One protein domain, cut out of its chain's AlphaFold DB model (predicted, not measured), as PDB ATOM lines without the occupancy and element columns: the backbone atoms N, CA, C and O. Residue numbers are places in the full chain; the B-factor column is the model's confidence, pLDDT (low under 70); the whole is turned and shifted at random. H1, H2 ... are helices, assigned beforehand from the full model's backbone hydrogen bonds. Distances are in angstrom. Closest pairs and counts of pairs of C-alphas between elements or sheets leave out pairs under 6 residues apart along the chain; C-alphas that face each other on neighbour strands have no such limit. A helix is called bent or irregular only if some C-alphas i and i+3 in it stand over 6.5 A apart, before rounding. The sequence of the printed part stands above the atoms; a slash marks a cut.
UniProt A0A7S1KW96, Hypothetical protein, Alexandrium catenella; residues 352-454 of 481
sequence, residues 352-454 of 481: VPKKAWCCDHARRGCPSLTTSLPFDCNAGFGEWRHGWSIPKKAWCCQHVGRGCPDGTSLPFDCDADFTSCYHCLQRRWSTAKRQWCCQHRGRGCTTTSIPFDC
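AT A GLANCE: This is residues 352 to 454 of the 481 residues of the protein "Hypothetical protein" of Alexandrium catenella (UniProt A0A7S1KW96). The chain here is a string of three small helical parts spaced out in a row, with no common core: the single helix H1 at one end, then the pair H2 and H3, then the pair H4 and H5. Long stretches with no named element join these parts, and residues 442 to 454 make a tail after H5. The printed part has 103 residues with five named helices, in the order H1, H2, H3, H4, H5, and no named strand; the class is all helix, though the helices hold 46 of the 103 residues, under half. The whole is extended, with a radius of gyration of the C-alphas of 21.2 A, and its outline is flat, spanning 65 by 39 by 17 A.

IN THESE COORDINATES: Find C-alpha 352 at (257.719, 131.535, 265.549); from there H1, residues 352 to 361, runs 14.4 A to C-alpha 361. Go on to Phe 381, where H2, residues 381 to 387, begins and runs 8.2 A; it is irregular, with C-alphas 382 and 385 8.3 A apart. Next look at C-alpha 390 at (284.931, 132.770, 258.117), where H3, residues 390 to 400, begins a run of 15.2 A. H4, residues 422 to 428, is 9.7 A long. H5, residues 431 to 441, runs 15.0 A and ends with C-alpha 441 at (290.078, 112.525, 249.931).

HOW THE PARTS SIT: Begin at H1, which touches no helix and is apart from H2, H3, H4 and H5. Further along, H2 and H3 are close but not clearly touching: their closest C-alphas, those of Trp 384 and Lys 393, are 7.6 A apart. They run opposite ways at a shallow tilt of 32 degrees, only just short of steep. H3 is apart from H4 and from H5. H4 and H5 are again close but not clearly touching, with the C-alphas of Leu 425 and Arg 434 the closest at 7.6 A. They run opposite ways at a steep tilt of 56 degrees. In H1, H3, H4 and H5 each O i to N i+4 pair is within hydrogen-bond range; in H2 1 of 3 is, beside 2 of 4 O i to N i+3 pairs.

THE WHOLE: The two C-alphas farthest apart are those of Arg 364 and Cys 454, at 65.5 A. The printed part has no cut. The links H2 to H3 and H4 to H5 are tight, with 2 residues each; H1 to H2, with 19, and H3 to H4, with 21, are long. In the B-factor column you will find a mean pLDDT of the printed part of 73.4, with 26 residues under 70, among them residues 368 to 375, 405 to 412 and 446 to 452.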
ATOM      1  N   VAL A 352     256.656 132.292 266.239       80.31
ATOM      2  CA  VAL A 352     257.719 131.535 265.549       80.31
ATOM      3  C   VAL A 352     257.224 130.193 264.973       80.31
ATOM      4  O   VAL A 352     257.465 129.954 263.789       80.31
ATOM      5  N   PRO A 353     256.477 129.351 265.719       81.44
ATOM      6  CA  PRO A 353     255.943 128.103 265.167       81.44
ATOM      7  C   PRO A 353     254.909 128.323 264.053       81.44
ATOM      8  O   PRO A 353     254.943 127.601 263.061       81.44
ATOM      9  N   LYS A 354     254.054 129.354 264.145       84.19
ATOM     10  CA  LYS A 354     253.092 129.699 263.085       84.19
ATOM     11  C   LYS A 354     253.796 130.122 261.792       84.19
ATOM     12  O   LYS A 354     253.398 129.689 260.718       84.19
ATOM     13  N   LYS A 355     254.873 130.912 261.889       86.00
ATOM     14  CA  LYS A 355     255.706 131.320 260.737       86.00
ATOM     15  C   LYS A 355     256.362 130.129 260.050       86.00
ATOM     16  O   LYS A 355     256.263 130.010 258.835       86.00
ATOM     17  N   ALA A 356     257.008 129.249 260.817       82.25
ATOM     18  CA  ALA A 356     257.673 128.069 260.266       82.25
ATOM     19  C   ALA A 356     256.669 127.139 259.573       82.25
ATOM     20  O   ALA A 356     256.879 126.730 258.434       82.25
ATOM     21  N   TRP A 357     255.538 126.888 260.231       83.75
ATOM     22  CA  TRP A 357     254.504 126.000 259.723       83.75
ATOM     23  C   TRP A 357     253.825 126.553 258.458       83.75
ATOM     24  O   TRP A 357     253.753 125.867 257.440       83.75
ATOM     25  N   CYS A 358     253.414 127.825 258.473       87.94
ATOM     26  CA  CYS A 358     252.797 128.473 257.314       87.94
ATOM     27  C   CYS A 358     253.761 128.675 256.139       87.94
ATOM     28  O   CYS A 358     253.335 128.637 254.983       87.94
ATOM     29  N   CYS A 359     255.057 128.838 256.413       87.31
ATOM     30  CA  CYS A 359     256.074 128.890 255.373       87.31
ATOM     31  C   CYS A 359     256.251 127.532 254.677       87.31
ATOM     32  O   CYS A 359     256.327 127.477 253.448       87.31
ATOM     33  N   ASP A 360     256.268 126.443 255.444       84.38
ATOM     34  CA  ASP A 360     256.490 125.089 254.932       84.38
ATOM     35  C   ASP A 360     255.250 124.525 254.210       84.38
ATOM     36  O   ASP A 360     255.355 124.012 253.098       84.38
ATOM     37  N   HIS A 361     254.055 124.712 254.784       80.94
ATOM     38  CA  HIS A 361     252.823 124.068 254.308       80.94
ATOM     39  C   HIS A 361     251.945 124.959 253.414       80.94
ATOM     40  O   HIS A 361     251.269 124.452 252.522       80.94
ATOM     41  N   ALA A 362     251.947 126.282 253.623       82.88
ATOM     42  CA  ALA A 362     251.116 127.230 252.866       82.88
ATOM     43  C   ALA A 362     251.936 128.207 252.003       82.88
ATOM     44  O   ALA A 362     251.359 129.045 251.308       82.88
ATOM     45  N   ARG A 363     253.278 128.119 252.054       82.88
ATOM     46  CA  ARG A 363     254.231 129.014 251.364       82.88
ATOM     47  C   ARG A 363     253.966 130.501 251.640       82.88
ATOM     48  O   ARG A 363     254.284 131.361 250.821       82.88
ATOM     49  N   ARG A 364     253.391 130.808 252.807       83.94
ATOM     50  CA  ARG A 364     253.002 132.151 253.252       83.94
ATOM     51  C   ARG A 364     253.767 132.521 254.515       83.94
ATOM     52  O   ARG A 364     253.928 131.708 255.415       83.94
ATOM     53  N   GLY A 365     254.222 133.769 254.588       77.12
ATOM     54  CA  GLY A 365     254.874 134.315 255.779       77.12
ATOM     55  C   GLY A 365     256.230 133.674 256.062       77.12
ATOM     56  O   GLY A 365     256.643 133.538 257.212       77.12
ATOM     57  N   CYS A 366     256.919 133.255 255.003       82.38
ATOM     58  CA  CYS A 366     258.336 132.961 255.081       82.38
ATOM     59  C   CYS A 366     259.095 134.275 255.310       82.38
ATOM     60  O   CYS A 366     258.760 135.256 254.639       82.38
ATOM     61  N   PRO A 367     260.125 134.319 256.185       73.12
ATOM     62  CA  PRO A 367     261.123 135.387 256.140       73.12
ATOM     63  C   PRO A 367     261.525 135.574 254.690       73.12
ATOM     64  O   PRO A 367     262.068 134.652 254.078       73.12
ATOM     65  N   SER A 368     261.173 136.733 254.124       57.97
ATOM     66  CA  SER A 368     261.674 137.123 252.821       57.97
ATOM     67  C   SER A 368     263.180 136.993 252.928       57.97
ATOM     68  O   SER A 368     263.819 137.734 253.673       57.97
ATOM     69  N   LEU A 369     263.731 136.015 252.213       54.84
ATOM     70  CA  LEU A 369     265.118 136.009 251.793       54.84
ATOM     71  C   LEU A 369     265.260 137.234 250.891       54.84
ATOM     72  O   LEU A 369     265.230 137.136 249.669       54.84
ATOM     73  N   THR A 370     265.277 138.420 251.495       39.00
ATOM     74  CA  THR A 370     265.634 139.645 250.813       39.00
ATOM     75  C   THR A 370     267.052 139.429 250.344       39.00
ATOM     76  O   THR A 370     267.962 139.398 251.164       39.00
ATOM     77  N   THR A 371     267.180 139.171 249.047       51.19
ATOM     78  CA  THR A 371     268.197 139.631 248.099       51.19
ATOM     79  C   THR A 371     269.407 140.344 248.705       51.19
ATOM     80  O   THR A 371     269.775 141.448 248.328       51.19
ATOM     81  N   SER A 372     270.106 139.663 249.587       41.91
ATOM     82  CA  SER A 372     271.518 139.458 249.418       41.91
ATOM     83  C   SER A 372     271.693 137.952 249.446       41.91
ATOM     84  O   SER A 372     271.107 137.237 250.262       41.91
ATOM     85  N   LEU A 373     272.525 137.447 248.544       53.50
ATOM     86  CA  LEU A 373     273.389 136.335 248.900       53.50
ATOM     87  C   LEU A 373     273.754 136.542 250.388       53.50
ATOM     88  O   LEU A 373     274.156 137.665 250.716       53.50
ATOM     89  N   PRO A 374     273.558 135.573 251.305       67.06
ATOM     90  CA  PRO A 374     273.764 135.778 252.746       67.06
ATOM     91  C   PRO A 374     275.123 136.418 253.070       67.06
ATOM     92  O   PRO A 374     275.294 136.995 254.141       67.06
ATOM     93  N   PHE A 375     276.047 136.416 252.102       68.44
ATOM     94  CA  PHE A 375     277.168 137.329 252.051       68.44
ATOM     95  C   PHE A 375     277.337 138.016 250.681       68.44
ATOM     96  O   PHE A 375     277.373 137.359 249.643       68.44
ATOM     97  N   ASP A 376     277.517 139.343 250.677       78.94
ATOM     98  CA  ASP A 376     277.941 140.101 249.489       78.94
ATOM     99  C   ASP A 376     279.443 139.894 249.233       78.94
ATOM    100  O   ASP A 376     280.292 140.407 249.969       78.94
ATOM    101  N   CYS A 377     279.767 139.145 248.181       84.75
ATOM    102  CA  CYS A 377     281.130 138.755 247.820       84.75
ATOM    103  C   CYS A 377     281.944 139.846 247.112       84.75
ATOM    104  O   CYS A 377     283.129 139.644 246.860       84.75
ATOM    105  N   ASN A 378     281.337 140.990 246.790       83.62
ATOM    106  CA  ASN A 378     282.043 142.150 246.247       83.62
ATOM    107  C   ASN A 378     282.391 143.156 247.357       83.62
ATOM    108  O   ASN A 378     283.423 143.826 247.289       83.62
ATOM    109  N   ALA A 379     281.588 143.212 248.426       81.94
ATOM    110  CA  ALA A 379     281.841 144.075 249.575       81.94
ATOM    111  C   ALA A 379     283.129 143.687 250.326       81.94
ATOM    112  O   ALA A 379     283.212 142.637 250.976       81.94
ATOM    113  N   GLY A 380     284.133 144.564 250.261       78.12
ATOM    114  CA  GLY A 380     285.433 144.362 250.902       78.12
ATOM    115  C   GLY A 380     286.283 143.279 250.235       78.12
ATOM    116  O   GLY A 380     287.104 142.666 250.909       78.12
ATOM    117  N   PHE A 381     286.068 143.003 248.940       81.94
ATOM    118  CA  PHE A 381     286.821 141.972 248.220       81.94
ATOM    119  C   PHE A 381     288.335 142.236 248.203       81.94
ATOM    120  O   PHE A 381     289.090 141.289 248.309       81.94
ATOM    121  N   GLY A 382     288.814 143.484 248.145       82.31
ATOM    122  CA  GLY A 382     290.263 143.773 248.126       82.31
ATOM    123  C   GLY A 382     291.034 143.263 249.355       82.31
ATOM    124  O   GLY A 382     292.160 142.802 249.226       82.31
ATOM    125  N   GLU A 383     290.386 143.247 250.521       82.69
ATOM    126  CA  GLU A 383     290.955 142.800 251.802       82.69
ATOM    127  C   GLU A 383     290.265 141.531 252.318       82.69
ATOM    128  O   GLU A 383     290.255 141.246 253.516       82.69
ATOM    129  N   TRP A 384     289.651 140.745 251.426       82.56
ATOM    130  CA  TRP A 384     288.796 139.615 251.797       82.56
ATOM    131  C   TRP A 384     289.484 138.626 252.758       82.56
ATOM    132  O   TRP A 384     288.832 138.034 253.621       82.56
ATOM    133  N   ARG A 385     290.817 138.490 252.663       79.00
ATOM    134  CA  ARG A 385     291.644 137.621 253.519       79.00
ATOM    135  C   ARG A 385     291.545 137.966 255.003       79.00
ATOM    136  O   ARG A 385     291.471 137.047 255.816       79.00
ATOM    137  N   HIS A 386     291.466 139.243 255.359       71.88
ATOM    138  CA  HIS A 386     291.420 139.699 256.755       71.88
ATOM    139  C   HIS A 386     290.068 140.324 257.120       71.88
ATOM    140  O   HIS A 386     289.617 140.193 258.253       71.88
ATOM    141  N   GLY A 387     289.389 140.940 256.152       73.62
ATOM    142  CA  GLY A 387     288.136 141.663 256.356       73.62
ATOM    143  C   GLY A 387     286.871 140.809 256.271       73.62
ATOM    144  O   GLY A 387     285.816 141.244 256.727       73.62
ATOM    145  N   TRP A 388     286.922 139.601 255.695       85.38
ATOM    146  CA  TRP A 388     285.749 138.723 255.666       85.38
ATOM    147  C   TRP A 388     285.716 137.769 256.856       85.38
ATOM    148  O   TRP A 388     286.710 137.120 257.201       85.38
ATOM    149  N   SER A 389     284.519 137.610 257.420       77.38
ATOM    150  CA  SER A 389     284.233 136.554 258.382       77.38
ATOM    151  C   SER A 389     284.411 135.168 257.740       77.38
ATOM    152  O   SER A 389     284.225 134.986 256.535       77.38
ATOM    153  N   ILE A 390     284.774 134.171 258.549       71.94
ATOM    154  CA  ILE A 390     284.931 132.770 258.117       71.94
ATOM    155  C   ILE A 390     283.712 132.254 257.319       71.94
ATOM    156  O   ILE A 390     283.918 131.723 256.225       71.94
ATOM    157  N   PRO A 391     282.454 132.446 257.769       74.44
ATOM    158  CA  PRO A 391     281.295 131.990 257.001       74.44
ATOM    159  C   PRO A 391     281.106 132.754 255.679       74.44
ATOM    160  O   PRO A 391     280.704 132.145 254.691       74.44
ATOM    161  N   LYS A 392     281.483 134.042 255.611       80.00
ATOM    162  CA  LYS A 392     281.460 134.833 254.370       80.00
ATOM    163  C   LYS A 392     282.421 134.285 253.321       80.00
ATOM    164  O   LYS A 392     282.037 134.124 252.168       80.00
ATOM    165  N   LYS A 393     283.646 133.950 253.731       81.06
ATOM    166  CA  LYS A 393     284.664 133.330 252.865       81.06
ATOM    167  C   LYS A 393     284.188 131.993 252.304       81.06
ATOM    168  O   LYS A 393     284.238 131.790 251.095       81.06
ATOM    169  N   ALA A 394     283.683 131.109 253.167       75.62
ATOM    170  CA  ALA A 394     283.209 129.786 252.761       75.62
ATOM    171  C   ALA A 394     282.052 129.881 251.758       75.62
ATOM    172  O   ALA A 394     282.074 129.246 250.705       75.62
ATOM    173  N   TRP A 395     281.079 130.741 252.053       80.06
ATOM    174  CA  TRP A 395     279.895 130.901 251.226       80.06
ATOM    175  C   TRP A 395     280.210 131.561 249.872       80.06
ATOM    176  O   TRP A 395     279.793 131.066 248.824       80.06
ATOM    177  N   CYS A 396     281.012 132.631 249.867       84.88
ATOM    178  CA  CYS A 396     281.423 133.316 248.639       84.88
ATOM    179  C   CYS A 396     282.323 132.465 247.743       84.88
ATOM    180  O   CYS A 396     282.208 132.532 246.517       84.88
ATOM    181  N   CYS A 397     283.156 131.615 248.340       83.12
ATOM    182  CA  CYS A 397     283.935 130.650 247.588       83.12
ATOM    183  C   CYS A 397     283.040 129.576 246.945       83.12
ATOM    184  O   CYS A 397     283.175 129.303 245.755       83.12
ATOM    185  N   GLN A 398     282.078 129.021 247.693       77.31
ATOM    186  CA  GLN A 398     281.211 127.935 247.225       77.31
ATOM    187  C   GLN A 398     280.198 128.366 246.152       77.31
ATOM    188  O   GLN A 398     279.917 127.594 245.239       77.31
ATOM    189  N   HIS A 399     279.635 129.572 246.262       72.19
ATOM    190  CA  HIS A 399     278.525 130.010 245.407       72.19
ATOM    191  C   HIS A 399     278.923 131.017 244.320       72.19
ATOM    192  O   HIS A 399     278.256 131.080 243.290       72.19
ATOM    193  N   VAL A 400     279.979 131.809 244.534       81.75
ATOM    194  CA  VAL A 400     280.384 132.909 243.632       81.75
ATOM    195  C   VAL A 400     281.795 132.701 243.065       81.75
ATOM    196  O   VAL A 400     282.183 133.379 242.116       81.75
ATOM    197  N   GLY A 401     282.575 131.767 243.625       75.25
ATOM    198  CA  GLY A 401     283.959 131.505 243.217       75.25
ATOM    199  C   GLY A 401     284.925 132.651 243.540       75.25
ATOM    200  O   GLY A 401     285.989 132.750 242.935       75.25
ATOM    201  N   ARG A 402     284.560 133.549 244.467       78.75
ATOM    202  CA  ARG A 402     285.365 134.716 244.869       78.75
ATOM    203  C   ARG A 402     285.798 134.603 246.323       78.75
ATOM    204  O   ARG A 402     285.018 134.193 247.176       78.75
ATOM    205  N   GLY A 403     287.032 135.019 246.605       72.50
ATOM    206  CA  GLY A 403     287.600 134.985 247.955       72.50
ATOM    207  C   GLY A 403     287.799 133.554 248.450       72.50
ATOM    208  O   GLY A 403     287.670 133.272 249.639       72.50
ATOM    209  N   CYS A 404     288.056 132.638 247.515       77.94
ATOM    210  CA  CYS A 404     288.581 131.330 247.843       77.94
ATOM    211  C   CYS A 404     290.041 131.489 248.280       77.94
ATOM    212  O   CYS A 404     290.777 132.237 247.634       77.94
ATOM    213  N   PRO A 405     290.488 130.802 249.342       67.75
ATOM    214  CA  PRO A 405     291.918 130.639 249.575       67.75
ATOM    215  C   PRO A 405     292.521 130.013 248.319       67.75
ATOM    216  O   PRO A 405     292.101 128.927 247.922       67.75
ATOM    217  N   ASP A 406     293.434 130.733 247.662       58.38
ATOM    218  CA  ASP A 406     294.137 130.265 246.466       58.38
ATOM    219  C   ASP A 406     294.746 128.900 246.753       58.38
ATOM    220  O   ASP A 406     295.757 128.827 247.444       58.38
ATOM    221  N   GLY A 407     294.108 127.823 246.289       51.75
ATOM    222  CA  GLY A 407     294.670 126.470 246.256       51.75
ATOM    223  C   GLY A 407     295.306 125.946 247.549       51.75
ATOM    224  O   GLY A 407     295.996 124.938 247.503       51.75
ATOM    225  N   THR A 408     295.089 126.588 248.694       44.12
ATOM    226  CA  THR A 408     295.708 126.243 249.972       44.12
ATOM    227  C   THR A 408     294.616 126.194 251.022       44.12
ATOM    228  O   THR A 408     294.422 127.094 251.835       44.12
ATOM    229  N   SER A 409     293.941 125.044 250.995       46.69
ATOM    230  CA  SER A 409     293.288 124.396 252.131       46.69
ATOM    231  C   SER A 409     291.913 124.990 252.544       46.69
ATOM    232  O   SER A 409     291.813 126.110 253.022       46.69
ATOM    233  N   LEU A 410     290.756 124.334 252.339       53.19
ATOM    234  CA  LEU A 410     290.304 123.132 253.068       53.19
ATOM    235  C   LEU A 410     291.353 122.712 254.087       53.19
ATOM    236  O   LEU A 410     292.341 122.194 253.606       53.19
ATOM    237  N   PRO A 411     291.174 122.922 255.404       64.44
ATOM    238  CA  PRO A 411     292.214 123.125 256.439       64.44
ATOM    239  C   PRO A 411     293.449 122.200 256.436       64.44
ATOM    240  O   PRO A 411     294.420 122.451 257.143       64.44
ATOM    241  N   PHE A 412     293.427 121.146 255.632       60.81
ATOM    242  CA  PHE A 412     294.453 120.168 255.381       60.81
ATOM    243  C   PHE A 412     294.583 119.858 253.872       60.81
ATOM    244  O   PHE A 412     293.690 119.267 253.271       60.81
ATOM    245  N   ASP A 413     295.719 120.212 253.262       70.19
ATOM    246  CA  ASP A 413     296.080 119.762 251.908       70.19
ATOM    247  C   ASP A 413     296.543 118.294 251.940       70.19
ATOM    248  O   ASP A 413     297.569 117.963 252.539       70.19
ATOM    249  N   CYS A 414     295.775 117.412 251.301       77.69
ATOM    250  CA  CYS A 414     295.992 115.963 251.303       77.69
ATOM    251  C   CYS A 414     296.999 115.463 250.263       77.69
ATOM    252  O   CYS A 414     297.286 114.264 250.235       77.69
ATOM    253  N   ASP A 415     297.488 116.344 249.398       78.19
ATOM    254  CA  ASP A 415     298.502 116.040 248.393       78.19
ATOM    255  C   ASP A 415     299.882 116.571 248.828       78.19
ATOM    256  O   ASP A 415     300.900 115.947 248.524       78.19
ATOM    257  N   ALA A 416     299.927 117.627 249.649       73.94
ATOM    258  CA  ALA A 416     301.155 118.118 250.275       73.94
ATOM    259  C   ALA A 416     301.797 117.080 251.220       73.94
ATOM    260  O   ALA A 416     301.197 116.657 252.221       73.94
ATOM    261  N   ASP A 417     303.043 116.704 250.910       69.12
ATOM    262  CA  ASP A 417     303.848 115.687 251.605       69.12
ATOM    263  C   ASP A 417     303.184 114.302 251.661       69.12
ATOM    264  O   ASP A 417     303.415 113.515 252.586       69.12
ATOM    265  N   PHE A 418     302.309 113.997 250.698       76.06
ATOM    266  CA  PHE A 418     301.658 112.699 250.642       76.06
ATOM    267  C   PHE A 418     302.673 111.599 250.311       76.06
ATOM    268  O   PHE A 418     303.189 111.504 249.202       76.06
ATOM    269  N   THR A 419     302.924 110.728 251.285       75.44
ATOM    270  CA  THR A 419     303.667 109.477 251.105       75.44
ATOM    271  C   THR A 419     302.706 108.313 251.312       75.44
ATOM    272  O   THR A 419     301.905 108.331 252.242       75.44
ATOM    273  N   SER A 420     302.808 107.261 250.501       71.25
ATOM    274  CA  SER A 420     301.981 106.051 250.642       71.25
ATOM    275  C   SER A 420     302.183 105.317 251.980       71.25
ATOM    276  O   SER A 420     301.331 104.536 252.401       71.25
ATOM    277  N   CYS A 421     303.288 105.581 252.683       76.62
ATOM    278  CA  CYS A 421     303.582 105.022 253.997       76.62
ATOM    279  C   CYS A 421     302.848 105.770 255.125       76.62
ATOM    280  O   CYS A 421     303.188 106.905 255.469       76.62
ATOM    281  N   TYR A 422     301.903 105.091 255.787       75.50
ATOM    282  CA  TYR A 422     301.135 105.644 256.913       75.50
ATOM    283  C   TYR A 422     302.009 106.087 258.100       75.50
ATOM    284  O   TYR A 422     301.709 107.086 258.746       75.50
ATOM    285  N   HIS A 423     303.122 105.397 258.376       74.00
ATOM    286  CA  HIS A 423     304.051 105.791 259.443       74.00
ATOM    287  C   HIS A 423     304.822 107.080 259.094       74.00
ATOM    288  O   HIS A 423     305.075 107.909 259.968       74.00
ATOM    289  N   CYS A 424     305.140 107.310 257.816       80.56
ATOM    290  CA  CYS A 424     305.708 108.585 257.366       80.56
ATOM    291  C   CYS A 424     304.679 109.717 257.488       80.56
ATOM    292  O   CYS A 424     305.002 110.791 257.994       80.56
ATOM    293  N   LEU A 425     303.416 109.443 257.143       80.88
ATOM    294  CA  LEU A 425     302.307 110.374 257.362       80.88
ATOM    295  C   LEU A 425     302.067 110.658 258.855       80.88
ATOM    296  O   LEU A 425     301.649 111.755 259.203       80.88
ATOM    297  N   GLN A 426     302.346 109.725 259.772       80.44
ATOM    298  CA  GLN A 426     302.223 109.992 261.211       80.44
ATOM    299  C   GLN A 426     303.207 111.046 261.725       80.44
ATOM    300  O   GLN A 426     302.847 111.834 262.596       80.44
ATOM    301  N   ARG A 427     304.424 111.061 261.169       78.00
ATOM    302  CA  ARG A 427     305.480 112.017 261.530       78.00
ATOM    303  C   ARG A 427     305.345 113.356 260.808       78.00
ATOM    304  O   ARG A 427     305.721 114.380 261.360       78.00
ATOM    305  N   ARG A 428     304.844 113.336 259.569       76.06
ATOM    306  CA  ARG A 428     304.773 114.509 258.681       76.06
ATOM    307  C   ARG A 428     303.423 115.222 258.738       76.06
ATOM    308  O   ARG A 428     303.351 116.416 258.477       76.06
ATOM    309  N   TRP A 429     302.337 114.507 259.029       83.38
ATOM    310  CA  TRP A 429     300.993 115.082 259.112       83.38
ATOM    311  C   TRP A 429     300.524 115.148 260.567       83.38
ATOM    312  O   TRP A 429     300.883 114.308 261.387       83.38
ATOM    313  N   SER A 430     299.672 116.120 260.892       81.69
ATOM    314  CA  SER A 430     298.971 116.155 262.178       81.69
ATOM    315  C   SER A 430     297.829 115.129 262.214       81.69
ATOM    316  O   SER A 430     297.336 114.676 261.176       81.69
ATOM    317  N   THR A 431     297.370 114.758 263.412       76.81
ATOM    318  CA  THR A 431     296.228 113.838 263.581       76.81
ATOM    319  C   THR A 431     294.961 114.373 262.909       76.81
ATOM    320  O   THR A 431     294.265 113.616 262.234       76.81
ATOM    321  N   ALA A 432     294.726 115.685 262.997       73.88
ATOM    322  CA  ALA A 432     293.610 116.354 262.334       73.88
ATOM    323  C   ALA A 432     293.733 116.312 260.796       73.88
ATOM    324  O   ALA A 432     292.752 116.011 260.119       73.88
ATOM    325  N   LYS A 433     294.949 116.486 260.248       76.88
ATOM    326  CA  LYS A 433     295.236 116.367 258.807       76.88
ATOM    327  C   LYS A 433     294.917 114.976 258.273       76.88
ATOM    328  O   LYS A 433     294.226 114.845 257.267       76.88
ATOM    329  N   ARG A 434     295.359 113.928 258.975       77.81
ATOM    330  CA  ARG A 434     295.097 112.532 258.581       77.81
ATOM    331  C   ARG A 434     293.612 112.175 258.626       77.81
ATOM    332  O   ARG A 434     293.118 111.562 257.687       77.81
ATOM    333  N   GLN A 435     292.900 112.566 259.683       75.62
ATOM    334  CA  GLN A 435     291.468 112.275 259.823       75.62
ATOM    335  C   GLN A 435     290.642 112.976 258.744       75.62
ATOM    336  O   GLN A 435     289.822 112.346 258.079       75.62
ATOM    337  N   TRP A 436     290.915 114.258 258.521       77.56
ATOM    338  CA  TRP A 436     290.204 115.051 257.530       77.56
ATOM    339  C   TRP A 436     290.467 114.551 256.101       77.56
ATOM    340  O   TRP A 436     289.535 114.309 255.334       77.56
ATOM    341  N   CYS A 437     291.731 114.284 255.758       81.12
ATOM    342  CA  CYS A 437     292.095 113.744 254.448       81.12
ATOM    343  C   CYS A 437     291.574 112.329 254.204       81.12
ATOM    344  O   CYS A 437     291.245 111.982 253.066       81.12
ATOM    345  N   CYS A 438     291.442 111.532 255.263       80.44
ATOM    346  CA  CYS A 438     290.825 110.224 255.169       80.44
ATOM    347  C   CYS A 438     289.341 110.339 254.797       80.44
ATOM    348  O   CYS A 438     288.888 109.698 253.852       80.44
ATOM    349  N   GLN A 439     288.609 111.206 255.497       71.81
ATOM    350  CA  GLN A 439     287.168 111.368 255.326       71.81
ATOM    351  C   GLN A 439     286.782 112.009 253.985       71.81
ATOM    352  O   GLN A 439     285.750 111.660 253.420       71.81
ATOM    353  N   HIS A 440     287.603 112.929 253.467       69.50
ATOM    354  CA  HIS A 440     287.247 113.748 252.302       69.50
ATOM    355  C   HIS A 440     288.004 113.409 251.008       69.50
ATOM    356  O   HIS A 440     287.501 113.688 249.923       69.50
ATOM    357  N   ARG A 441     289.207 112.822 251.091       76.62
ATOM    358  CA  ARG A 441     290.078 112.525 249.931       76.62
ATOM    359  C   ARG A 441     290.455 111.039 249.836       76.62
ATOM    360  O   ARG A 441     291.136 110.652 248.891       76.62
ATOM    361  N   GLY A 442     290.074 110.220 250.823       70.50
ATOM    362  CA  GLY A 442     290.457 108.806 250.914       70.50
ATOM    363  C   GLY A 442     291.961 108.577 251.115       70.50
ATOM    364  O   GLY A 442     292.456 107.481 250.869       70.50
ATOM    365  N   ARG A 443     292.713 109.606 251.534       76.56
ATOM    366  CA  ARG A 443     294.176 109.572 251.699       76.56
ATOM    367  C   ARG A 443     294.562 109.702 253.162       76.56
ATOM    368  O   ARG A 443     293.958 110.467 253.901       76.56
ATOM    369  N   GLY A 444     295.583 108.962 253.592       69.31
ATOM    370  CA  GLY A 444     295.999 108.958 254.999       69.31
ATOM    371  C   GLY A 444     294.996 108.285 255.943       69.31
ATOM    372  O   GLY A 444     295.135 108.401 257.158       69.31
ATOM    373  N   CYS A 445     294.012 107.561 255.399       75.69
ATOM    374  CA  CYS A 445     293.197 106.635 256.166       75.69
ATOM    375  C   CYS A 445     294.058 105.514 256.740       75.69
ATOM    376  O   CYS A 445     294.941 104.984 256.064       75.69
ATOM    377  N   THR A 446     293.716 105.060 257.942       67.56
ATOM    378  CA  THR A 446     294.012 103.690 258.362       67.56
ATOM    379  C   THR A 446     293.123 102.755 257.545       67.56
ATOM    380  O   THR A 446     292.162 102.193 258.068       67.56
ATOM    381  N   THR A 447     293.347 102.645 256.232       47.94
ATOM    382  CA  THR A 447     292.705 101.584 255.457       47.94
ATOM    383  C   THR A 447     293.197 100.279 256.047       47.94
ATOM    384  O   THR A 447     294.365  99.941 255.882       47.94
ATOM    385  N   THR A 448     292.302  99.618 256.777       49.84
ATOM    386  CA  THR A 448     292.442  98.249 257.270       49.84
ATOM    387  C   THR A 448     293.673  98.068 258.149       49.84
ATOM    388  O   THR A 448     294.745  97.769 257.641       49.84
ATOM    389  N   SER A 449     293.505  98.280 259.463       43.88
ATOM    390  CA  SER A 449     294.412  97.834 260.536       43.88
ATOM    391  C   SER A 449     295.810  97.443 260.043       43.88
ATOM    392  O   SER A 449     296.026  96.285 259.685       43.88
ATOM    393  N   ILE A 450     296.764  98.380 260.015       56.84
ATOM    394  CA  ILE A 450     298.173  97.974 259.980       56.84
ATOM    395  C   ILE A 450     298.350  97.174 261.267       56.84
ATOM    396  O   ILE A 450     298.273  97.777 262.340       56.84
ATOM    397  N   PRO A 451     298.485  95.840 261.211       60.72
ATOM    398  CA  PRO A 451     298.312  95.052 262.420       60.72
ATOM    399  C   PRO A 451     299.495  95.270 263.367       60.72
ATOM    400  O   PRO A 451     299.371  95.052 264.569       60.72
ATOM    401  N   PHE A 452     300.640  95.728 262.833       68.19
ATOM    402  CA  PHE A 452     301.895  95.777 263.562       68.19
ATOM    403  C   PHE A 452     302.797  96.974 263.198       68.19
ATOM    404  O   PHE A 452     303.080  97.231 262.031       68.19
ATOM    405  N   ASP A 453     303.302  97.674 264.220       78.31
ATOM    406  CA  ASP A 453     304.308  98.744 264.105       78.31
ATOM    407  C   ASP A 453     305.742  98.183 264.181       78.31
ATOM    408  O   ASP A 453     306.211  97.822 265.261       78.31
ATOM    409  N   CYS A 454     306.454  98.144 263.054       84.19
ATOM    410  CA  CYS A 454     307.805  97.579 262.921       84.19
ATOM    411  C   CYS A 454     308.934  98.382 263.588       84.19
ATOM    412  O   CYS A 454     310.081  97.945 263.559       84.19
TER     413      CYS A 454